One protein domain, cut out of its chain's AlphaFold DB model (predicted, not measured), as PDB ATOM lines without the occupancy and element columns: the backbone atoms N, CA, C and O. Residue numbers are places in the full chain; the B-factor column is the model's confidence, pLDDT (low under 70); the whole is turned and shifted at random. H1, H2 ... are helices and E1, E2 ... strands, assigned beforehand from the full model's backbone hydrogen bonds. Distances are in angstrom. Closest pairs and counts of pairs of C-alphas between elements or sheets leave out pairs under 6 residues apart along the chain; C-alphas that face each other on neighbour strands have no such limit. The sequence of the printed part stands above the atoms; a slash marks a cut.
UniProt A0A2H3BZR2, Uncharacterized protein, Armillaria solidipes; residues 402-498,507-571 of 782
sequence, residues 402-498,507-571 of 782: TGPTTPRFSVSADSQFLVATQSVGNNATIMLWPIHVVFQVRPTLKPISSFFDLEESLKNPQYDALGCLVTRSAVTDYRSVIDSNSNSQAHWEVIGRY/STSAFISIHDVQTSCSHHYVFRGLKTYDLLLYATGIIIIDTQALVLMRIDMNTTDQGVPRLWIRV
ATOM      1  N   THR A 402     -44.370  48.890  31.558       41.09
ATOM      2  CA  THR A 402     -43.414  49.855  32.126       41.09
ATOM      3  C   THR A 402     -42.053  49.663  31.456       41.09
ATOM      4  O   THR A 402     -41.139  49.055  32.001       41.09
ATOM      5  N   GLY A 403     -41.934  50.157  30.223       49.94
ATOM      6  CA  GLY A 403     -40.695  50.127  29.445       49.94
ATOM      7  C   GLY A 403     -40.649  51.269  28.424       49.94
ATOM      8  O   GLY A 403     -41.700  51.793  28.063       49.94
ATOM      9  N   PRO A 404     -39.456  51.674  27.949       50.00
ATOM     10  CA  PRO A 404     -39.300  52.754  26.968       50.00
ATOM     11  C   PRO A 404     -39.828  52.393  25.568       50.00
ATOM     12  O   PRO A 404     -39.921  53.260  24.706       50.00
ATOM     13  N   THR A 405     -40.156  51.122  25.323       57.72
ATOM     14  CA  THR A 405     -40.596  50.599  24.027       57.72
ATOM     15  C   THR A 405     -42.095  50.308  24.022       57.72
ATOM     16  O   THR A 405     -42.643  49.729  24.966       57.72
ATOM     17  N   THR A 406     -42.765  50.689  22.935       64.69
ATOM     18  CA  THR A 406     -44.168  50.352  22.680       64.69
ATOM     19  C   THR A 406     -44.310  48.852  22.391       64.69
ATOM     20  O   THR A 406     -43.524  48.310  21.608       64.69
ATOM     21  N   PRO A 407     -45.287  48.159  23.000       70.75
ATOM     22  CA  PRO A 407     -45.495  46.740  22.760       70.75
ATOM     23  C   PRO A 407     -45.984  46.521  21.327       70.75
ATOM     24  O   PRO A 407     -46.844  47.252  20.839       70.75
ATOM     25  N   ARG A 408     -45.443  45.500  20.662       76.38
ATOM     26  CA  ARG A 408     -45.892  45.061  19.339       76.38
ATOM     27  C   ARG A 408     -46.949  43.986  19.502       76.38
ATOM     28  O   ARG A 408     -46.698  42.987  20.181       76.38
ATOM     29  N   PHE A 409     -48.103  44.177  18.881       79.44
ATOM     30  CA  PHE A 409     -49.181  43.198  18.905       79.44
ATOM     31  C   PHE A 409     -49.105  42.281  17.678       79.44
ATOM     32  O   PHE A 409     -48.513  42.618  16.656       79.44
ATOM     33  N   SER A 410     -49.659  41.081  17.792       80.25
ATOM     34  CA  SER A 410     -49.872  40.145  16.688       80.25
ATOM     35  C   SER A 410     -50.943  39.127  17.076       80.25
ATOM     36  O   SER A 410     -51.258  38.964  18.255       80.25
ATOM     37  N   VAL A 411     -51.520  38.431  16.100       79.62
ATOM     38  CA  VAL A 411     -52.550  37.405  16.333       79.62
ATOM     39  C   VAL A 411     -52.004  36.038  15.927       79.62
ATOM     40  O   VAL A 411     -51.306  35.926  14.919       79.62
ATOM     41  N   SER A 412     -52.311  35.001  16.706       78.62
ATOM     42  CA  SER A 412     -51.948  33.619  16.385       78.62
ATOM     43  C   SER A 412     -52.607  33.138  15.088       78.62
ATOM     44  O   SER A 412     -53.701  33.578  14.733       78.62
ATOM     45  N   ALA A 413     -51.958  32.210  14.381       73.88
ATOM     46  CA  ALA A 413     -52.419  31.713  13.080       73.88
ATOM     47  C   ALA A 413     -53.841  31.122  13.116       73.88
ATOM     48  O   ALA A 413     -54.637  31.331  12.205       73.88
ATOM     49  N   ASP A 414     -54.186  30.440  14.208       74.44
ATOM     50  CA  ASP A 414     -55.503  29.849  14.470       74.44
ATOM     51  C   ASP A 414     -56.565  30.860  14.952       74.44
ATOM     52  O   ASP A 414     -57.696  30.485  15.273       74.44
ATOM     53  N   SER A 415     -56.215  32.152  15.017       80.25
ATOM     54  CA  SER A 415     -57.070  33.241  15.508       80.25
ATOM     55  C   SER A 415     -57.525  33.094  16.970       80.25
ATOM     56  O   SER A 415     -58.482  33.756  17.383       80.25
ATOM     57  N   GLN A 416     -56.861  32.250  17.768       82.00
ATOM     58  CA  GLN A 416     -57.254  31.981  19.154       82.00
ATOM     59  C   GLN A 416     -56.623  32.929  20.172       82.00
ATOM     60  O   GLN A 416     -57.248  33.199  21.201       82.00
ATOM     61  N   PHE A 417     -55.429  33.459  19.904       81.94
ATOM     62  CA  PHE A 417     -54.666  34.270  20.849       81.94
ATOM     63  C   PHE A 417     -54.228  35.602  20.249       81.94
ATOM     64  O   PHE A 417     -53.733  35.680  19.126       81.94
ATOM     65  N   LEU A 418     -54.378  36.657  21.044       84.31
ATOM     66  CA  LEU A 418     -53.701  37.926  20.843       84.31
ATOM     67  C   LEU A 418     -52.392  37.882  21.623       84.31
ATOM     68  O   LEU A 418     -52.375  37.505  22.798       84.31
ATOM     69  N   VAL A 419     -51.311  38.279  20.971       80.62
ATOM     70  CA  VAL A 419     -49.959  38.240  21.512       80.62
ATOM     71  C   VAL A 419     -49.390  39.648  21.507       80.62
ATOM     72  O   VAL A 419     -49.389  40.302  20.469       80.62
ATOM     73  N   ALA A 420     -48.886  40.109  22.647       81.50
ATOM     74  CA  ALA A 420     -48.088  41.324  22.724       81.50
ATOM     75  C   ALA A 420     -46.651  40.983  23.110       81.50
ATOM     76  O   ALA A 420     -46.412  40.168  24.003       81.50
ATOM     77  N   THR A 421     -45.699  41.627  22.448       75.81
ATOM     78  CA  THR A 421     -44.267  41.471  22.697       75.81
ATOM     79  C   THR A 421     -43.678  42.825  23.056       75.81
ATOM     80  O   THR A 421     -43.977  43.837  22.424       75.81
ATOM     81  N   GLN A 422     -42.855  42.863  24.098       75.25
ATOM     82  CA  GLN A 422     -42.167  44.079  24.524       75.25
ATOM     83  C   GLN A 422     -40.713  43.749  24.842       75.25
ATOM     84  O   GLN A 422     -40.452  42.783  25.559       75.25
ATOM     85  N   SER A 423     -39.773  44.540  24.322       67.31
ATOM     86  CA  SER A 423     -38.341  44.398  24.602       67.31
ATOM     87  C   SER A 423     -37.823  45.572  25.431       67.31
ATOM     88  O   SER A 423     -37.999  46.734  25.077       67.31
ATOM     89  N   VAL A 424     -37.172  45.281  26.553       63.59
ATOM     90  CA  VAL A 424     -36.526  46.272  27.418       63.59
ATOM     91  C   VAL A 424     -35.071  45.847  27.614       63.59
ATOM     92  O   VAL A 424     -34.768  44.920  28.368       63.59
ATOM     93  N   GLY A 425     -34.155  46.503  26.895       65.56
ATOM     94  CA  GLY A 425     -32.753  46.080  26.822       65.56
ATOM     95  C   GLY A 425     -32.626  44.688  26.192       65.56
ATOM     96  O   GLY A 425     -33.188  44.440  25.131       65.56
ATOM     97  N   ASN A 426     -31.933  43.767  26.871       58.56
ATOM     98  CA  ASN A 426     -31.787  42.369  26.429       58.56
ATOM     99  C   ASN A 426     -32.950  41.458  26.864       58.56
ATOM    100  O   ASN A 426     -32.956  40.274  26.534       58.56
ATOM    101  N   ASN A 427     -33.922  41.979  27.621       63.50
ATOM    102  CA  ASN A 427     -35.037  41.192  28.133       63.50
ATOM    103  C   ASN A 427     -36.284  41.457  27.293       63.50
ATOM    104  O   ASN A 427     -36.769  42.584  27.234       63.50
ATOM    105  N   ALA A 428     -36.833  40.410  26.686       70.81
ATOM    106  CA  ALA A 428     -38.113  40.480  26.000       70.81
ATOM    107  C   ALA A 428     -39.184  39.706  26.778       70.81
ATOM    108  O   ALA A 428     -38.913  38.646  27.347       70.81
ATOM    109  N   THR A 429     -40.401  40.237  26.821       76.19
ATOM    110  CA  THR A 429     -41.562  39.630  27.484       76.19
ATOM    111  C   THR A 429     -42.684  39.408  26.488       76.19
ATOM    112  O   THR A 429     -42.952  40.283  25.661       76.19
ATOM    113  N   ILE A 430     -43.362  38.267  26.608       79.00
ATOM    114  CA  ILE A 430     -44.578  37.957  25.856       79.00
ATOM    115  C   ILE A 430     -45.791  38.011  26.786       79.00
ATOM    116  O   ILE A 430     -45.726  37.596  27.950       79.00
ATOM    117  N   MET A 431     -46.896  38.521  26.260       81.31
ATOM    118  CA  MET A 431     -48.203  38.537  26.905       81.31
ATOM    119  C   MET A 431     -49.215  37.894  25.967       81.31
ATOM    120  O   MET A 431     -49.266  38.237  24.787       81.31
ATOM    121  N   LEU A 432     -50.016  36.967  26.488       79.00
ATOM    122  CA  LEU A 432     -50.979  36.202  25.698       79.00
ATOM    123  C   LEU A 432     -52.388  36.377  26.258       79.00
ATOM    124  O   LEU A 432     -52.612  36.160  27.454       79.00
ATOM    125  N   TRP A 433     -53.337  36.699  25.378       82.75
ATOM    126  CA  TRP A 433     -54.763  36.765  25.685       82.75
ATOM    127  C   TRP A 433     -55.561  35.825  24.779       82.75
ATOM    128  O   TRP A 433     -55.445  35.923  23.558       82.75
ATOM    129  N   PRO A 434     -56.432  34.969  25.329       80.81
ATOM    130  CA  PRO A 434     -57.382  34.211  24.521       80.81
ATOM    131  C   PRO A 434     -58.482  35.128  23.950       80.81
ATOM    132  O   PRO A 434     -59.209  35.782  24.692       80.81
ATOM    133  N   ILE A 435     -58.660  35.143  22.626       78.94
ATOM    134  CA  ILE A 435     -59.611  36.018  21.906       78.94
ATOM    135  C   ILE A 435     -61.067  35.532  22.065       78.94
ATOM    136  O   ILE A 435     -62.021  36.300  21.914       78.94
ATOM    137  N   HIS A 436     -61.276  34.242  22.338       70.81
ATOM    138  CA  HIS A 436     -62.611  33.635  22.454       70.81
ATOM    139  C   HIS A 436     -63.144  33.561  23.885       70.81
ATOM    140  O   HIS A 436     -64.331  33.302  24.076       70.81
ATOM    141  N   VAL A 437     -62.298  33.791  24.888       63.75
ATOM    142  CA  VAL A 437     -62.695  33.668  26.290       63.75
ATOM    143  C   VAL A 437     -63.224  35.019  26.773       63.75
ATOM    144  O   VAL A 437     -62.536  36.034  26.721       63.75
ATOM    145  N   VAL A 438     -64.477  35.026  27.227       55.66
ATOM    146  CA  VAL A 438     -65.184  36.210  27.765       55.66
ATOM    147  C   VAL A 438     -64.751  36.520  29.211       55.66
ATOM    148  O   VAL A 438     -65.091  37.556  29.771       55.66
ATOM    149  N   PHE A 439     -63.968  35.628  29.820       54.28
ATOM    150  CA  PHE A 439     -63.548  35.689  31.217       54.28
ATOM    151  C   PHE A 439     -62.108  36.174  31.353       54.28
ATOM    152  O   PHE A 439     -61.232  35.786  30.580       54.28
ATOM    153  N   GLN A 440     -61.851  36.989  32.378       53.91
ATOM    154  CA  GLN A 440     -60.500  37.419  32.718       53.91
ATOM    155  C   GLN A 440     -59.606  36.219  33.057       53.91
ATOM    156  O   GLN A 440     -59.558  35.759  34.195       53.91
ATOM    157  N   VAL A 441     -58.802  35.786  32.095       49.72
ATOM    158  CA  VAL A 441     -57.457  35.311  32.403       49.72
ATOM    159  C   VAL A 441     -56.583  36.553  32.283       49.72
ATOM    160  O   VAL A 441     -56.507  37.150  31.208       49.72
ATOM    161  N   ARG A 442     -55.980  37.009  33.394       58.88
ATOM    162  CA  ARG A 442     -54.890  38.001  33.311       58.88
ATOM    163  C   ARG A 442     -53.908  37.511  32.242       58.88
ATOM    164  O   ARG A 442     -53.666  36.301  32.219       58.88
ATOM    165  N   PRO A 443     -53.356  38.386  31.383       65.50
ATOM    166  CA  PRO A 443     -52.420  37.931  30.368       65.50
ATOM    167  C   PRO A 443     -51.339  37.086  31.021       65.50
ATOM    168  O   PRO A 443     -50.800  37.455  32.070       65.50
ATOM    169  N   THR A 444     -51.051  35.935  30.425       66.50
ATOM    170  CA  THR A 444     -49.927  35.133  30.899       66.50
ATOM    171  C   THR A 444     -48.655  35.880  30.529       66.50
ATOM    172  O   THR A 444     -48.295  35.977  29.360       66.50
ATOM    173  N   LEU A 445     -48.025  36.479  31.539       72.44
ATOM    174  CA  LEU A 445     -46.767  37.194  31.395       72.44
ATOM    175  C   LEU A 445     -45.628  36.196  31.574       72.44
ATOM    176  O   LEU A 445     -45.490  35.597  32.644       72.44
ATOM    177  N   LYS A 446     -44.811  36.024  30.537       75.00
ATOM    178  CA  LYS A 446     -43.612  35.187  30.601       75.00
ATOM    179  C   LYS A 446     -42.429  35.904  29.945       75.00
ATOM    180  O   LYS A 446     -42.592  36.477  28.865       75.00
ATOM    181  N   PRO A 447     -41.230  35.883  30.557       77.12
ATOM    182  CA  PRO A 447     -40.010  36.248  29.850       77.12
ATOM    183  C   PRO A 447     -39.853  35.350  28.621       77.12
ATOM    184  O   PRO A 447     -40.015  34.133  28.735       77.12
ATOM    185  N   ILE A 448     -39.517  35.914  27.461       77.81
ATOM    186  CA  ILE A 448     -39.309  35.147  26.226       77.81
ATOM    187  C   ILE A 448     -38.201  34.095  26.417       77.81
ATOM    188  O   ILE A 448     -38.293  32.985  25.898       77.81
ATOM    189  N   SER A 449     -37.199  34.391  27.246       72.88
ATOM    190  CA  SER A 449     -36.152  33.435  27.609       72.88
ATOM    191  C   SER A 449     -36.675  32.173  28.304       72.88
ATOM    192  O   SER A 449     -36.034  31.141  28.189       72.88
ATOM    193  N   SER A 450     -37.830  32.224  28.981       77.88
ATOM    194  CA  SER A 450     -38.381  31.086  29.738       77.88
ATOM    195  C   SER A 450     -38.983  29.970  28.877       77.88
ATOM    196  O   SER A 450     -39.263  28.901  29.409       77.88
ATOM    197  N   PHE A 451     -39.185  30.197  27.572       76.81
ATOM    198  CA  PHE A 451     -39.631  29.151  26.635       76.81
ATOM    199  C   PHE A 451     -38.501  28.218  26.196       76.81
ATOM    200  O   PHE A 451     -38.755  27.189  25.578       76.81
ATOM    201  N   PHE A 452     -37.260  28.580  26.510       73.50
ATOM    202  CA  PHE A 452     -36.081  27.785  26.218       73.50
ATOM    203  C   PHE A 452     -35.450  27.371  27.547       73.50
ATOM    204  O   PHE A 452     -35.302  28.200  28.447       73.50
ATOM    205  N   ASP A 453     -35.089  26.096  27.679       63.16
ATOM    206  CA  ASP A 453     -34.457  25.594  28.897       63.16
ATOM    207  C   ASP A 453     -33.159  26.359  29.202       63.16
ATOM    208  O   ASP A 453     -32.442  26.816  28.304       63.16
ATOM    209  N   LEU A 454     -32.834  26.477  30.494       52.28
ATOM    210  CA  LEU A 454     -31.651  27.192  30.996       52.28
ATOM    211  C   LEU A 454     -30.307  26.604  30.495       52.28
ATOM    212  O   LEU A 454     -29.258  27.190  30.754       52.28
ATOM    213  N   GLU A 455     -30.323  25.457  29.806       50.78
ATOM    214  CA  GLU A 455     -29.151  24.628  29.485       50.78
ATOM    215  C   GLU A 455     -28.563  24.821  28.070       50.78
ATOM    216  O   GLU A 455     -27.641  24.106  27.675       50.78
ATOM    217  N   GLU A 456     -29.018  25.814  27.298       56.22
ATOM    218  CA  GLU A 456     -28.404  26.148  26.003       56.22
ATOM    219  C   GLU A 456     -27.540  27.418  26.111       56.22
ATOM    220  O   GLU A 456     -28.032  28.546  26.147       56.22
ATOM    221  N   SER A 457     -26.219  27.219  26.163       54.38
ATOM    222  CA  SER A 457     -25.161  28.209  26.427       54.38
ATOM    223  C   SER A 457     -24.872  29.183  25.265       54.38
ATOM    224  O   SER A 457     -23.717  29.496  24.963       54.38
ATOM    225  N   LEU A 458     -25.901  29.699  24.585       65.06
ATOM    226  CA  LEU A 458     -25.702  30.695  23.526       65.06
ATOM    227  C   LEU A 458     -25.338  32.059  24.134       65.06
ATOM    228  O   LEU A 458     -26.061  32.610  24.961       65.06
ATOM    229  N   LYS A 459     -24.203  32.627  23.710       63.66
ATOM    230  CA  LYS A 459     -23.789  33.983  24.099       63.66
ATOM    231  C   LYS A 459     -24.599  35.014  23.311       63.66
ATOM    232  O   LYS A 459     -24.589  34.971  22.085       63.66
ATOM    233  N   ASN A 460     -25.218  35.967  24.011       65.62
ATOM    234  CA  ASN A 460     -25.989  37.085  23.441       65.62
ATOM    235  C   ASN A 460     -27.076  36.659  22.427       65.62
ATOM    236  O   ASN A 460     -27.022  37.084  21.272       65.62
ATOM    237  N   PRO A 461     -28.048  35.819  22.829       72.94
ATOM    238  CA  PRO A 461     -29.130  35.418  21.942       72.94
ATOM    239  C   PRO A 461     -30.029  36.605  21.573       72.94
ATOM    240  O   PRO A 461     -30.351  37.443  22.417       72.94
ATOM    241  N   GLN A 462     -30.452  36.643  20.314       75.88
ATOM    242  CA  GLN A 462     -31.519  37.504  19.816       75.88
ATOM    243  C   GLN A 462     -32.851  36.757  19.911       75.88
ATOM    244  O   GLN A 462     -32.894  35.537  19.742       75.88
ATOM    245  N   TYR A 463     -33.921  37.484  20.220       76.75
ATOM    246  CA  TYR A 463     -35.254  36.924  20.400       76.75
ATOM    247  C   TYR A 463     -36.256  37.670  19.532       76.75
ATOM    248  O   TYR A 463     -36.391  38.885  19.673       76.75
ATOM    249  N   ASP A 464     -37.010  36.927  18.728       73.62
ATOM    250  CA  ASP A 464     -38.095  37.451  17.901       73.62
ATOM    251  C   ASP A 464     -39.355  36.613  18.115       73.62
ATOM    252  O   ASP A 464     -39.281  35.403  18.345       73.62
ATOM    253  N   ALA A 465     -40.524  37.246  18.050       73.12
ATOM    254  CA  ALA A 465     -41.800  36.565  18.219       73.12
ATOM    255  C   ALA A 465     -42.868  37.138  17.283       73.12
ATOM    256  O   ALA A 465     -42.975  38.354  17.112       73.12
ATOM    257  N   LEU A 466     -43.666  36.245  16.699       76.31
ATOM    258  CA  LEU A 466     -44.796  36.572  15.833       76.31
ATOM    259  C   LEU A 466     -45.920  35.564  16.079       76.31
ATOM    260  O   LEU A 466     -45.732  34.355  15.926       76.31
ATOM    261  N   GLY A 467     -47.101  36.050  16.466       76.88
ATOM    262  CA  GLY A 467     -48.179  35.173  16.915       76.88
ATOM    263  C   GLY A 467     -47.704  34.308  18.088       76.88
ATOM    264  O   GLY A 467     -47.118  34.818  19.038       76.88
ATOM    265  N   CYS A 468     -47.924  32.996  18.020       75.44
ATOM    266  CA  CYS A 468     -47.478  32.056  19.056       75.44
ATOM    267  C   CYS A 468     -46.090  31.443  18.807       75.44
ATOM    268  O   CYS A 468     -45.664  30.598  19.594       75.44
ATOM    269  N   LEU A 469     -45.386  31.856  17.749       78.75
ATOM    270  CA  LEU A 469     -44.030  31.398  17.468       78.75
ATOM    271  C   LEU A 469     -43.022  32.324  18.135       78.75
ATOM    272  O   LEU A 469     -43.022  33.537  17.920       78.75
ATOM    273  N   VAL A 470     -42.147  31.725  18.933       82.12
ATOM    274  CA  VAL A 470     -41.057  32.398  19.625       82.12
ATOM    275  C   VAL A 470     -39.753  31.816  19.112       82.12
ATOM    276  O   VAL A 470     -39.548  30.606  19.145       82.12
ATOM    277  N   THR A 471     -38.852  32.670  18.651       81.88
ATOM    278  CA  THR A 471     -37.553  32.261  18.123       81.88
ATOM    279  C   THR A 471     -36.430  32.820  18.977       81.88
ATOM    280  O   THR A 471     -36.523  33.917  19.534       81.88
ATOM    281  N   ARG A 472     -35.360  32.039  19.086       83.44
ATOM    282  CA  ARG A 472     -34.096  32.449  19.682       83.44
ATOM    283  C   ARG A 472     -32.979  32.134  18.707       83.44
ATOM    284  O   ARG A 472     -32.844  30.984  18.294       83.44
ATOM    285  N   SER A 473     -32.161  33.124  18.382       83.00
ATOM    286  CA  SER A 473     -31.113  32.986  17.380       83.00
ATOM    287  C   SER A 473     -29.770  33.544  17.869       83.00
ATOM    288  O   SER A 473     -29.711  34.490  18.654       83.00
ATOM    289  N   ALA A 474     -28.663  32.917  17.471       82.38
ATOM    290  CA  ALA A 474     -27.311  33.406  17.750       82.38
ATOM    291  C   ALA A 474     -26.310  32.873  16.719       82.38
ATOM    292  O   ALA A 474     -26.508  31.805  16.140       82.38
ATOM    293  N   VAL A 475     -25.203  33.591  16.523       80.69
ATOM    294  CA  VAL A 475     -24.062  33.123  15.720       80.69
ATOM    295  C   VAL A 475     -22.890  32.862  16.658       80.69
ATOM    296  O   VAL A 475     -22.385  33.787  17.296       80.69
ATOM    297  N   THR A 476     -22.456  31.607  16.761       76.00
ATOM    298  CA  THR A 476     -21.376  31.184  17.670       76.00
ATOM    299  C   THR A 476     -20.482  30.129  17.026       76.00
ATOM    300  O   THR A 476     -20.813  29.564  15.985       76.00
ATOM    301  N   ASP A 477     -19.312  29.874  17.620       73.62
ATOM    302  CA  ASP A 477     -18.420  28.812  17.154       73.62
ATOM    303  C   ASP A 477     -19.054  27.429  17.397       73.62
ATOM    304  O   ASP A 477     -19.285  27.035  18.541       73.62
ATOM    305  N   TYR A 478     -19.304  26.680  16.321       69.44
ATOM    306  CA  TYR A 478     -19.862  25.333  16.302       69.44
ATOM    307  C   TYR A 478     -19.110  24.378  17.235       69.44
ATOM    308  O   TYR A 478     -19.741  23.579  17.926       69.44
ATOM    309  N   ARG A 479     -17.775  24.482  17.310       65.44
ATOM    310  CA  ARG A 479     -16.961  23.635  18.201       65.44
ATOM    311  C   ARG A 479     -17.167  23.996  19.667       65.44
ATOM    312  O   ARG A 479     -17.292  23.106  20.498       65.44
ATOM    313  N   SER A 480     -17.293  25.291  19.968       62.31
ATOM    314  CA  SER A 480     -17.487  25.772  21.341       62.31
ATOM    315  C   SER A 480     -18.801  25.313  21.982       62.31
ATOM    316  O   SER A 480     -18.860  25.204  23.200       62.31
ATOM    317  N   VAL A 481     -19.829  25.025  21.171       62.44
ATOM    318  CA  VAL A 481     -21.146  24.551  21.634       62.44
ATOM    319  C   VAL A 481     -21.172  23.025  21.799       62.44
ATOM    320  O   VAL A 481     -21.776  22.516  22.742       62.44
ATOM    321  N   ILE A 482     -20.486  22.283  20.919       59.00
ATOM    322  CA  ILE A 482     -20.397  20.813  20.995       59.00
ATOM    323  C   ILE A 482     -19.506  20.365  22.155       59.00
ATOM    324  O   ILE A 482     -19.868  19.434  22.871       59.00
ATOM    325  N   ASP A 483     -18.379  21.045  22.376       53.75
ATOM    326  CA  ASP A 483     -17.432  20.670  23.432       53.75
ATOM    327  C   ASP A 483     -17.990  20.929  24.849       53.75
ATOM    328  O   ASP A 483     -17.489  20.357  25.817       53.75
ATOM    329  N   SER A 484     -19.044  21.748  24.995       54.19
ATOM    330  CA  SER A 484     -19.652  22.065  26.297       54.19
ATOM    331  C   SER A 484     -20.750  21.101  26.768       54.19
ATOM    332  O   SER A 484     -21.007  21.056  27.969       54.19
ATOM    333  N   ASN A 485     -21.376  20.311  25.884       52.69
ATOM    334  CA  ASN A 485     -22.575  19.524  26.217       52.69
ATOM    335  C   ASN A 485     -22.410  18.030  25.896       52.69
ATOM    336  O   ASN A 485     -22.921  17.532  24.898       52.69
ATOM    337  N   SER A 486     -21.777  17.269  26.792       44.19
ATOM    338  CA  SER A 486     -21.737  15.803  26.685       44.19
ATOM    339  C   SER A 486     -22.976  15.095  27.261       44.19
ATOM    340  O   SER A 486     -22.885  13.901  27.515       44.19
ATOM    341  N   ASN A 487     -24.102  15.785  27.519       45.50
ATOM    342  CA  ASN A 487     -25.313  15.152  28.081       45.50
ATOM    343  C   ASN A 487     -26.655  15.915  27.894       45.50
ATOM    344  O   ASN A 487     -27.606  15.622  28.616       45.50
ATOM    345  N   SER A 488     -26.798  16.867  26.958       47.50
ATOM    346  CA  SER A 488     -28.074  17.601  26.801       47.50
ATOM    347  C   SER A 488     -29.055  16.891  25.855       47.50
ATOM    348  O   SER A 488     -28.718  16.631  24.702       47.50
ATOM    349  N   GLN A 489     -30.286  16.641  26.311       45.12
ATOM    350  CA  GLN A 489     -31.385  15.979  25.580       45.12
ATOM    351  C   GLN A 489     -31.972  16.770  24.381       45.12
ATOM    352  O   GLN A 489     -32.966  16.340  23.800       45.12
ATOM    353  N   ALA A 490     -31.378  17.896  23.967       55.66
ATOM    354  CA  ALA A 490     -31.816  18.647  22.787       55.66
ATOM    355  C   ALA A 490     -31.232  18.033  21.499       55.66
ATOM    356  O   ALA A 490     -30.048  18.188  21.193       55.66
ATOM    357  N   HIS A 491     -32.058  17.327  20.723       66.69
ATOM    358  CA  HIS A 491     -31.690  16.859  19.385       66.69
ATOM    359  C   HIS A 491     -31.669  18.043  18.403       66.69
ATOM    360  O   HIS A 491     -32.683  18.378  17.798       66.69
ATOM    361  N   TRP A 492     -30.508  18.684  18.250       74.31
ATOM    362  CA  TRP A 492     -30.291  19.714  17.234       74.31
ATOM    363  C   TRP A 492     -30.232  19.093  15.837       74.31
ATOM    364  O   TRP A 492     -29.379  18.244  15.560       74.31
ATOM    365  N   GLU A 493     -31.091  19.548  14.932       77.69
ATOM    366  CA  GLU A 493     -31.035  19.143  13.536       77.69
ATOM    367  C   GLU A 493     -30.043  20.019  12.769       77.69
ATOM    368  O   GLU A 493     -30.103  21.251  12.778       77.69
ATOM    369  N   VAL A 494     -29.091  19.366  12.109       76.12
ATOM    370  CA  VAL A 494     -27.986  20.033  11.427       76.12
ATOM    371  C   VAL A 494     -28.304  20.159   9.943       76.12
ATOM    372  O   VAL A 494     -28.400  19.156   9.239       76.12
ATOM    373  N   ILE A 495     -28.388  21.395   9.460       78.44
ATOM    374  CA  ILE A 495     -28.638  21.725   8.058       78.44
ATOM    375  C   ILE A 495     -27.311  22.130   7.397       78.44
ATOM    376  O   ILE A 495     -26.551  22.960   7.910       78.44
ATOM    377  N   GLY A 496     -27.004  21.484   6.268       70.56
ATOM    378  CA  GLY A 496     -25.790  21.718   5.479       70.56
ATOM    379  C   GLY A 496     -25.834  22.998   4.634       70.56
ATOM    380  O   GLY A 496     -26.884  23.620   4.470       70.56
ATOM    381  N   ARG A 497     -24.675  23.386   4.082       67.12
ATOM    382  CA  ARG A 497     -24.547  24.508   3.131       67.12
ATOM    383  C   ARG A 497     -25.127  24.165   1.752       67.12
ATOM    384  O   ARG A 497     -25.274  23.001   1.402       67.12
ATOM    385  N   TYR A 498     -25.372  25.206   0.956       62.66
ATOM    386  CA  TYR A 498     -25.906  25.145  -0.409       62.66
ATOM    387  C   TYR A 498     -24.925  24.611  -1.487       62.66
ATOM    388  O   TYR A 498     -25.333  24.487  -2.640       62.66
ATOM    389  N   SER A 507     -15.185  28.343  12.070       59.72
ATOM    390  CA  SER A 507     -15.714  28.022  13.389       59.72
ATOM    391  C   SER A 507     -17.195  28.374  13.539       59.72
ATOM    392  O   SER A 507     -17.915  27.673  14.226       59.72
ATOM    393  N   THR A 508     -17.700  29.428  12.903       70.69
ATOM    394  CA  THR A 508     -18.997  30.039  13.259       70.69
ATOM    395  C   THR A 508     -20.199  29.443  12.517       70.69
ATOM    396  O   THR A 508     -20.170  29.324  11.294       70.69
ATOM    397  N   SER A 509     -21.272  29.110  13.238       81.12
ATOM    398  CA  SER A 509     -22.557  28.626  12.708       81.12
ATOM    399  C   SER A 509     -23.727  29.371  13.352       81.12
ATOM    400  O   SER A 509     -23.600  29.873  14.473       81.12
ATOM    401  N   ALA A 510     -24.861  29.436  12.652       82.62
ATOM    402  CA  ALA A 510     -26.083  30.016  13.194       82.62
ATOM    403  C   ALA A 510     -26.899  28.937  13.914       82.62
ATOM    404  O   ALA A 510     -27.171  27.871  13.357       82.62
ATOM    405  N   PHE A 511     -27.279  29.229  15.153       81.19
ATOM    406  CA  PHE A 511     -28.129  28.393  15.992       81.19
ATOM    407  C   PHE A 511     -29.480  29.076  16.110       81.19
ATOM    408  O   PHE A 511     -29.544  30.218  16.567       81.19
ATOM    409  N   ILE A 512     -30.538  28.394  15.682       85.38
ATOM    410  CA  ILE A 512     -31.900  28.923  15.692       85.38
ATOM    411  C   ILE A 512     -32.795  27.904  16.385       85.38
ATOM    412  O   ILE A 512     -32.956  26.782  15.911       85.38
ATOM    413  N   SER A 513     -33.376  28.305  17.508       83.81
ATOM    414  CA  SER A 513     -34.380  27.536  18.236       83.81
ATOM    415  C   SER A 513     -35.735  28.200  18.051       83.81
ATOM    416  O   SER A 513     -35.851  29.420  18.154       83.81
ATOM    417  N   ILE A 514     -36.764  27.402  17.801       84.94
ATOM    418  CA  ILE A 514     -38.137  27.867  17.610       84.94
ATOM    419  C   ILE A 514     -39.018  27.109  18.585       84.94
ATOM    420  O   ILE A 514     -38.997  25.881  18.608       84.94
ATOM    421  N   HIS A 515     -39.797  27.843  19.361       83.19
ATOM    422  CA  HIS A 515     -40.782  27.308  20.277       83.19
ATOM    423  C   HIS A 515     -42.174  27.750  19.834       83.19
ATOM    424  O   HIS A 515     -42.435  28.946  19.682       83.19
ATOM    425  N   ASP A 516     -43.067  26.787  19.636       83.12
ATOM    426  CA  ASP A 516     -44.487  27.053  19.451       83.12
ATOM    427  C   ASP A 516     -45.194  26.964  20.804       83.12
ATOM    428  O   ASP A 516     -45.317  25.894  21.406       83.12
ATOM    429  N   VAL A 517     -45.681  28.111  21.276       78.94
ATOM    430  CA  VAL A 517     -46.349  28.234  22.574       78.94
ATOM    431  C   VAL A 517     -47.649  27.419  22.639       78.94
ATOM    432  O   VAL A 517     -48.049  27.006  23.728       78.94
ATOM    433  N   GLN A 518     -48.319  27.171  21.508       75.12
ATOM    434  CA  GLN A 518     -49.591  26.440  21.475       75.12
ATOM    435  C   GLN A 518     -49.382  24.938  21.631       75.12
ATOM    436  O   GLN A 518     -50.042  24.300  22.450       75.12
ATOM    437  N   THR A 519     -48.457  24.377  20.856       78.38
ATOM    438  CA  THR A 519     -48.145  22.942  20.881       78.38
ATOM    439  C   THR A 519     -47.145  22.577  21.978       78.38
ATOM    440  O   THR A 519     -47.001  21.402  22.306       78.38
ATOM    441  N   SER A 520     -46.485  23.574  22.586       78.69
ATOM    442  CA  SER A 520     -45.344  23.390  23.494       78.69
ATOM    443  C   SER A 520     -44.196  22.599  22.850       78.69
ATOM    444  O   SER A 520     -43.420  21.943  23.546       78.69
ATOM    445  N   CYS A 521     -44.086  22.641  21.518       78.25
ATOM    446  CA  CYS A 521     -43.031  21.975  20.766       78.25
ATOM    447  C   CYS A 521     -41.860  22.929  20.511       78.25
ATOM    448  O   CYS A 521     -42.046  24.048  20.028       78.25
ATOM    449  N   SER A 522     -40.644  22.447  20.769       79.94
ATOM    450  CA  SER A 522     -39.400  23.148  20.444       79.94
ATOM    451  C   SER A 522     -38.662  22.426  19.322       79.94
ATOM    452  O   SER A 522     -38.474  21.212  19.381       79.94
ATOM    453  N   HIS A 523     -38.209  23.174  18.321       81.69
ATOM    454  CA  HIS A 523     -37.321  22.684  17.271       81.69
ATOM    455  C   HIS A 523     -36.013  23.468  17.306       81.69
ATOM    456  O   HIS A 523     -36.013  24.691  17.449       81.69
ATOM    457  N   HIS A 524     -34.894  22.758  17.183       84.19
ATOM    458  CA  HIS A 524     -33.555  23.315  17.347       84.19
ATOM    459  C   HIS A 524     -32.744  23.043  16.076       84.19
ATOM    460  O   HIS A 524     -32.525  21.885  15.718       84.19
ATOM    461  N   TYR A 525     -32.299  24.098  15.395       82.62
ATOM    462  CA  TYR A 525     -31.615  24.027  14.103       82.62
ATOM    463  C   TYR A 525     -30.206  24.606  14.159       82.62
ATOM    464  O   TYR A 525     -29.985  25.693  14.699       82.62
ATOM    465  N   VAL A 526     -29.254  23.905  13.540       81.88
ATOM    466  CA  VAL A 526     -27.895  24.412  13.323       81.88
ATOM    467  C   VAL A 526     -27.612  24.548  11.837       81.88
ATOM    468  O   VAL A 526     -27.542  23.552  11.118       81.88
ATOM    469  N   PHE A 527     -27.365  25.779  11.397       81.56
ATOM    470  CA  PHE A 527     -26.966  26.100  10.031       81.56
ATOM    471  C   PHE A 527     -25.449  26.239   9.969       81.56
ATOM    472  O   PHE A 527     -24.867  27.243  10.403       81.56
ATOM    473  N   ARG A 528     -24.787  25.201   9.449       77.50
ATOM    474  CA  ARG A 528     -23.321  25.151   9.417       77.50
ATOM    475  C   ARG A 528     -22.748  26.239   8.513       77.50
ATOM    476  O   ARG A 528     -23.071  26.307   7.332       77.50
ATOM    477  N   GLY A 529     -21.843  27.049   9.057       73.56
ATOM    478  CA  GLY A 529     -21.122  28.070   8.293       73.56
ATOM    479  C   GLY A 529     -21.970  29.271   7.861       73.56
ATOM    480  O   GLY A 529     -21.520  30.026   7.001       73.56
ATOM    481  N   LEU A 530     -23.175  29.453   8.411       78.06
ATOM    482  CA  LEU A 530     -23.987  30.650   8.191       78.06
ATOM    483  C   LEU A 530     -23.539  31.749   9.168       78.06
ATOM    484  O   LEU A 530     -23.659  31.590  10.383       78.06
ATOM    485  N   LYS A 531     -22.970  32.837   8.638       75.00
ATOM    486  CA  LYS A 531     -22.402  33.949   9.430       75.00
ATOM    487  C   LYS A 531     -23.323  35.158   9.525       75.00
ATOM    488  O   LYS A 531     -23.361  35.820  10.557       75.00
ATOM    489  N   THR A 532     -24.021  35.448   8.437       73.19
ATOM    490  CA  THR A 532     -24.924  36.587   8.277       73.19
ATOM    491  C   THR A 532     -26.193  36.073   7.625       73.19
ATOM    492  O   THR A 532     -26.108  35.384   6.613       73.19
ATOM    493  N   TYR A 533     -27.339  36.372   8.218       79.31
ATOM    494  CA  TYR A 533     -28.639  35.967   7.706       79.31
ATOM    495  C   TYR A 533     -29.707  36.936   8.196       79.31
ATOM    496  O   TYR A 533     -29.555  37.520   9.271       79.31
ATOM    497  N   ASP A 534     -30.788  37.028   7.431       75.81
ATOM    498  CA  ASP A 534     -32.030  37.647   7.868       75.81
ATOM    499  C   ASP A 534     -33.037  36.541   8.215       75.81
ATOM    500  O   ASP A 534     -33.188  35.560   7.478       75.81
ATOM    501  N   LEU A 535     -33.686  36.675   9.373       77.50
ATOM    502  CA  LEU A 535     -34.700  35.744   9.869       77.50
ATOM    503  C   LEU A 535     -36.065  36.423   9.817       77.50
ATOM    504  O   LEU A 535     -36.283  37.444  10.466       77.50
ATOM    505  N   LEU A 536     -36.993  35.833   9.071       76.88
ATOM    506  CA  LEU A 536     -38.365  36.310   8.956       76.88
ATOM    507  C   LEU A 536     -39.311  35.251   9.517       76.88
ATOM    508  O   LEU A 536     -39.242  34.080   9.143       76.88
ATOM    509  N   LEU A 537     -40.209  35.659  10.409       74.12
ATOM    510  CA  LEU A 537     -41.266  34.797  10.927       74.12
ATOM    511  C   LEU A 537     -42.538  34.997  10.093       74.12
ATOM    512  O   LEU A 537     -42.847  36.115   9.682       74.12
ATOM    513  N   TYR A 538     -43.300  33.926   9.889       76.88
ATOM    514  CA  TYR A 538     -44.674  33.984   9.379       76.88
ATOM    515  C   TYR A 538     -45.583  33.106  10.246       76.88
ATOM    516  O   TYR A 538     -45.143  32.558  11.254       76.88
ATOM    517  N   ALA A 539     -46.865  32.990   9.893       68.19
ATOM    518  CA  ALA A 539     -47.883  32.436  10.786       68.19
ATOM    519  C   ALA A 539     -47.576  31.013  11.302       68.19
ATOM    520  O   ALA A 539     -47.975  30.677  12.413       68.19
ATOM    521  N   THR A 540     -46.878  30.185  10.518       73.12
ATOM    522  CA  THR A 540     -46.643  28.763  10.830       73.12
ATOM    523  C   THR A 540     -45.187  28.321  10.679       73.12
ATOM    524  O   THR A 540     -44.921  27.118  10.644       73.12
ATOM    525  N   GLY A 541     -44.231  29.246  10.573       79.44
ATOM    526  CA  GLY A 541     -42.839  28.873  10.349       79.44
ATOM    527  C   GLY A 541     -41.859  30.034  10.266       79.44
ATOM    528  O   GLY A 541     -42.166  31.166  10.653       79.44
ATOM    529  N   ILE A 542     -40.665  29.725   9.759       81.50
ATOM    530  CA  ILE A 542     -39.587  30.693   9.544       81.50
ATOM    531  C   ILE A 542     -39.063  30.659   8.110       81.50
ATOM    532  O   ILE A 542     -39.073  29.624   7.438       81.50
ATOM    533  N   ILE A 543     -38.559  31.803   7.670       78.25
ATOM    534  CA  ILE A 543     -37.783  31.965   6.448       78.25
ATOM    535  C   ILE A 543     -36.411  32.499   6.838       78.25
ATOM    536  O   ILE A 543     -36.296  33.463   7.595       78.25
ATOM    537  N   ILE A 544     -35.373  31.861   6.312       80.88
ATOM    538  CA  ILE A 544     -33.983  32.269   6.495       80.88
ATOM    539  C   ILE A 544     -33.449  32.703   5.142       80.88
ATOM    540  O   ILE A 544     -33.542  31.948   4.172       80.88
ATOM    541  N   ILE A 545     -32.880  33.903   5.090       77.94
ATOM    542  CA  ILE A 545     -32.293  34.479   3.883       77.94
ATOM    543  C   ILE A 545     -30.794  34.653   4.118       77.94
ATOM    544  O   ILE A 545     -30.380  35.390   5.014       77.94
ATOM    545  N   ASP A 546     -29.979  33.979   3.309       76.06
ATOM    546  CA  ASP A 546     -28.550  34.268   3.201       76.06
ATOM    547  C   ASP A 546     -28.358  35.298   2.086       76.06
ATOM    548  O   ASP A 546     -28.370  34.981   0.891       76.06
ATOM    549  N   THR A 547     -28.199  36.553   2.495       67.44
ATOM    550  CA  THR A 547     -28.043  37.690   1.584       67.44
ATOM    551  C   THR A 547     -26.731  37.653   0.803       67.44
ATOM    552  O   THR A 547     -26.665  38.218  -0.284       67.44
ATOM    553  N   GLN A 548     -25.696  36.962   1.298       68.31
ATOM    554  CA  GLN A 548     -24.412  36.844   0.596       68.31
ATOM    555  C   GLN A 548     -24.461  35.768  -0.486       68.31
ATOM    556  O   GLN A 548     -23.911  35.945  -1.572       68.31
ATOM    557  N   ALA A 549     -25.099  34.641  -0.182       67.81
ATOM    558  CA  ALA A 549     -25.193  33.512  -1.095       67.81
ATOM    559  C   ALA A 549     -26.399  33.581  -2.044       67.81
ATOM    560  O   ALA A 549     -26.481  32.759  -2.960       67.81
ATOM    561  N   LEU A 550     -27.311  34.543  -1.837       70.81
ATOM    562  CA  LEU A 550     -28.574  34.680  -2.570       70.81
ATOM    563  C   LEU A 550     -29.362  33.363  -2.572       70.81
ATOM    564  O   LEU A 550     -29.841  32.874  -3.598       70.81
ATOM    565  N   VAL A 551     -29.456  32.756  -1.394       74.31
ATOM    566  CA  VAL A 551     -30.260  31.560  -1.158       74.31
ATOM    567  C   VAL A 551     -31.197  31.809   0.006       74.31
ATOM    568  O   VAL A 551     -30.875  32.527   0.952       74.31
ATOM    569  N   LEU A 552     -32.362  31.186  -0.060       80.25
ATOM    570  CA  LEU A 552     -33.354  31.246   0.999       80.25
ATOM    571  C   LEU A 552     -33.827  29.839   1.359       80.25
ATOM    572  O   LEU A 552     -33.708  28.902   0.565       80.25
ATOM    573  N   MET A 553     -34.347  29.682   2.568       81.56
ATOM    574  CA  MET A 553     -34.933  28.432   3.038       81.56
ATOM    575  C   MET A 553     -36.202  28.728   3.826       81.56
ATOM    576  O   MET A 553     -36.205  29.587   4.706       81.56
ATOM    577  N   ARG A 554     -37.263  27.981   3.523       82.75
ATOM    578  CA  ARG A 554     -38.529  27.986   4.258       82.75
ATOM    579  C   ARG A 554     -38.611  26.739   5.132       82.75
ATOM    580  O   ARG A 554     -38.319  25.639   4.662       82.75
ATOM    581  N   ILE A 555     -39.029  26.909   6.383       81.12
ATOM    582  CA  ILE A 555     -39.275  25.810   7.320       81.12
ATOM    583  C   ILE A 555     -40.659  25.993   7.941       81.12
ATOM    584  O   ILE A 555     -40.881  26.936   8.700       81.12
ATOM    585  N   ASP A 556     -41.566  25.063   7.642       78.44
ATOM    586  CA  ASP A 556     -42.883  24.966   8.268       78.44
ATOM    587  C   ASP A 556     -42.817  24.136   9.558       78.44
ATOM    588  O   ASP A 556     -42.212  23.066   9.596       78.44
ATOM    589  N   MET A 557     -43.468  24.618  10.616       73.00
ATOM    590  CA  MET A 557     -43.458  23.977  11.940       73.00
ATOM    591  C   MET A 557     -44.576  22.940  12.120       73.00
ATOM    592  O   MET A 557     -44.462  22.059  12.966       73.00
ATOM    593  N   ASN A 558     -45.642  23.019  11.314       63.94
ATOM    594  CA  ASN A 558     -46.839  22.173  11.443       63.94
ATOM    595  C   ASN A 558     -46.838  20.935  10.534       63.94
ATOM    596  O   ASN A 558     -47.764  20.125  10.592       63.94
ATOM    597  N   THR A 559     -45.832  20.765   9.677       57.50
ATOM    598  CA  THR A 559     -45.734  19.575   8.832       57.50
ATOM    599  C   THR A 559     -45.129  18.433   9.640       57.50
ATOM    600  O   THR A 559     -43.920  18.370   9.838       57.50
ATOM    601  N   THR A 560     -45.967  17.481  10.057       44.19
ATOM    602  CA  THR A 560     -45.538  16.163  10.569       44.19
ATOM    603  C   THR A 560     -44.789  15.327   9.523       44.19
ATOM    604  O   THR A 560     -44.316  14.232   9.829       44.19
ATOM    605  N   ASP A 561     -44.680  15.820   8.288       41.00
ATOM    606  CA  ASP A 561     -43.926  15.181   7.225       41.00
ATOM    607  C   ASP A 561     -42.423  15.295   7.488       41.00
ATOM    608  O   ASP A 561     -41.750  16.225   7.047       41.00
ATOM    609  N   GLN A 562     -41.859  14.234   8.067       45.75
ATOM    610  CA  GLN A 562     -40.429  13.902   7.987       45.75
ATOM    611  C   GLN A 562     -39.928  13.690   6.531       45.75
ATOM    612  O   GLN A 562     -38.833  13.172   6.322       45.75
ATOM    613  N   GLY A 563     -40.733  14.043   5.520       40.81
ATOM    614  CA  GLY A 563     -40.508  13.790   4.099       40.81
ATOM    615  C   GLY A 563     -40.354  15.032   3.217       40.81
ATOM    616  O   GLY A 563     -40.051  14.853   2.039       40.81
ATOM    617  N   VAL A 564     -40.526  16.266   3.725       48.34
ATOM    618  CA  VAL A 564     -40.229  17.481   2.939       48.34
ATOM    619  C   VAL A 564     -38.749  17.841   3.120       48.34
ATOM    620  O   VAL A 564     -38.347  18.243   4.215       48.34
ATOM    621  N   PRO A 565     -37.900  17.686   2.088       53.38
ATOM    622  CA  PRO A 565     -36.488  18.017   2.201       53.38
ATOM    623  C   PRO A 565     -36.315  19.529   2.376       53.38
ATOM    624  O   PRO A 565     -36.794  20.324   1.568       53.38
ATOM    625  N   ARG A 566     -35.598  19.929   3.432       72.19
ATOM    626  CA  ARG A 566     -35.247  21.329   3.699       72.19
ATOM    627  C   ARG A 566     -34.142  21.767   2.752       72.19
ATOM    628  O   ARG A 566     -32.953  21.624   3.034       72.19
ATOM    629  N   LEU A 567     -34.564  22.221   1.582       73.38
ATOM    630  CA  LEU A 567     -33.692  22.602   0.483       73.38
ATOM    631  C   LEU A 567     -33.480  24.111   0.474       73.38
ATOM    632  O   LEU A 567     -34.416  24.891   0.635       73.38
ATOM    633  N   TRP A 568     -32.231  24.510   0.253       76.56
ATOM    634  CA  TRP A 568     -31.907  25.882  -0.109       76.56
ATOM    635  C   TRP A 568     -32.432  26.156  -1.514       76.56
ATOM    636  O   TRP A 568     -32.083  25.447  -2.462       76.56
ATOM    637  N   ILE A 569     -33.253  27.188  -1.651       76.31
ATOM    638  CA  ILE A 569     -33.766  27.641  -2.938       76.31
ATOM    639  C   ILE A 569     -32.872  28.782  -3.392       76.31
ATOM    640  O   ILE A 569     -32.650  29.755  -2.666       76.31
ATOM    641  N   ARG A 570     -32.326  28.638  -4.599       72.00
ATOM    642  CA  ARG A 570     -31.495  29.667  -5.210       72.00
ATOM    643  C   ARG A 570     -32.389  30.774  -5.738       72.00
ATOM    644  O   ARG A 570     -33.330  30.511  -6.484       72.00
ATOM    645  N   VAL A 571     -32.070  31.998  -5.360       68.44
ATOM    646  CA  VAL A 571     -32.777  33.183  -5.818       68.44
ATOM    647  C   VAL A 571     -32.320  33.454  -7.258       68.44
ATOM    648  O   VAL A 571     -31.129  33.625  -7.512       68.44
TER     649      VAL A 571
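AT A GLANCE: This is residues 402 to 498 and 507 to 571 of the 782 residues of an uncharacterized protein of Armillaria solidipes (UniProt A0A2H3BZR2). Three sheets are stacked, only partly face to face: the twisted five-stranded sheet of E5 to E9 in the middle, the sheet E1 to E4 over part of it at the E5 edge, and the small sheet E10 to E12 on the other side. The 162 printed residues hold 12 named strands and two short named helices in the order E1 E2 E3 E4 H1 E5 E6 H2 E7 E8 E9 E10 E11 E12, and the class is mostly strand. The large sheet runs E5 E6 E8 E9 E7 and is mixed; the others follow chain order and are antiparallel. The whole is compact, with a radius of gyration of the C-alphas of 16.6 A, yet elongated, spanning 49 by 32 by 31 A.

IN THESE COORDINATES: E1, residues 408 to 411, begins at C-alpha 408 (-45.892, 45.061, 19.339). E2 is 417 to 424, 22.7 A long, E3 427 to 434, 23.7 A, and E4 444 to 447. H1 is 448 to 451, E5 462 to 466, and E6 469 to 477, 25.7 A. H2 is 478 to 482, E7 493 to 495, E8 508 to 516, 26.4 A, and E9 521 to 527, 19.8 A. E10 is 534 to 538, E11 541 to 546, and E12 551 to 556, ending at C-alpha 556 (-42.883, 24.966, 8.268).

HOW THE PARTS SIT: In the large sheet, hairpin E5 and E6 has N 462 and O 473 at 2.8 A, E6 and E8 have N 472 and O 513 at 2.8 A, and hairpin E8 and E9 has N 514 and O 523 at 2.8 A. E9 and E7 are parallel, with N 495 and O 526 at 2.8 A. E6, H2 and E7 form a split strand-helix-strand unit, E8 and E9 lying between its strands, with a right-handed crossover. H2 is on this sheet, over E8; every O i to N i+4 pair of H2 is within hydrogen-bond range, while H1 is too short for one. H1 only grazes this sheet and the sheet E1 to E4. E1 to E4 form a meander, each strand the antiparallel neighbour of the one before, with N 420 and O 431 at 2.9 A; the closest C-alphas of E1 and E5, Ser 410 and Leu 466, are 6.3 A apart. E10 to E12 form another meander, with N 544 and O 553 at 2.9 A; Leu 466 of E5 and Leu 537 of E10 have the closest C-alphas, 6.3 A apart.

THE WHOLE: The C-alphas farthest apart, Val 438 and Ser 507, are 52.2 A apart. Residues 499 to 506 are not printed; the gap is 17.4 A. Of the links printed whole, none is long. Mean pLDDT of the printed part is 70.9, with 56 residues under 70, among them 478 to 491.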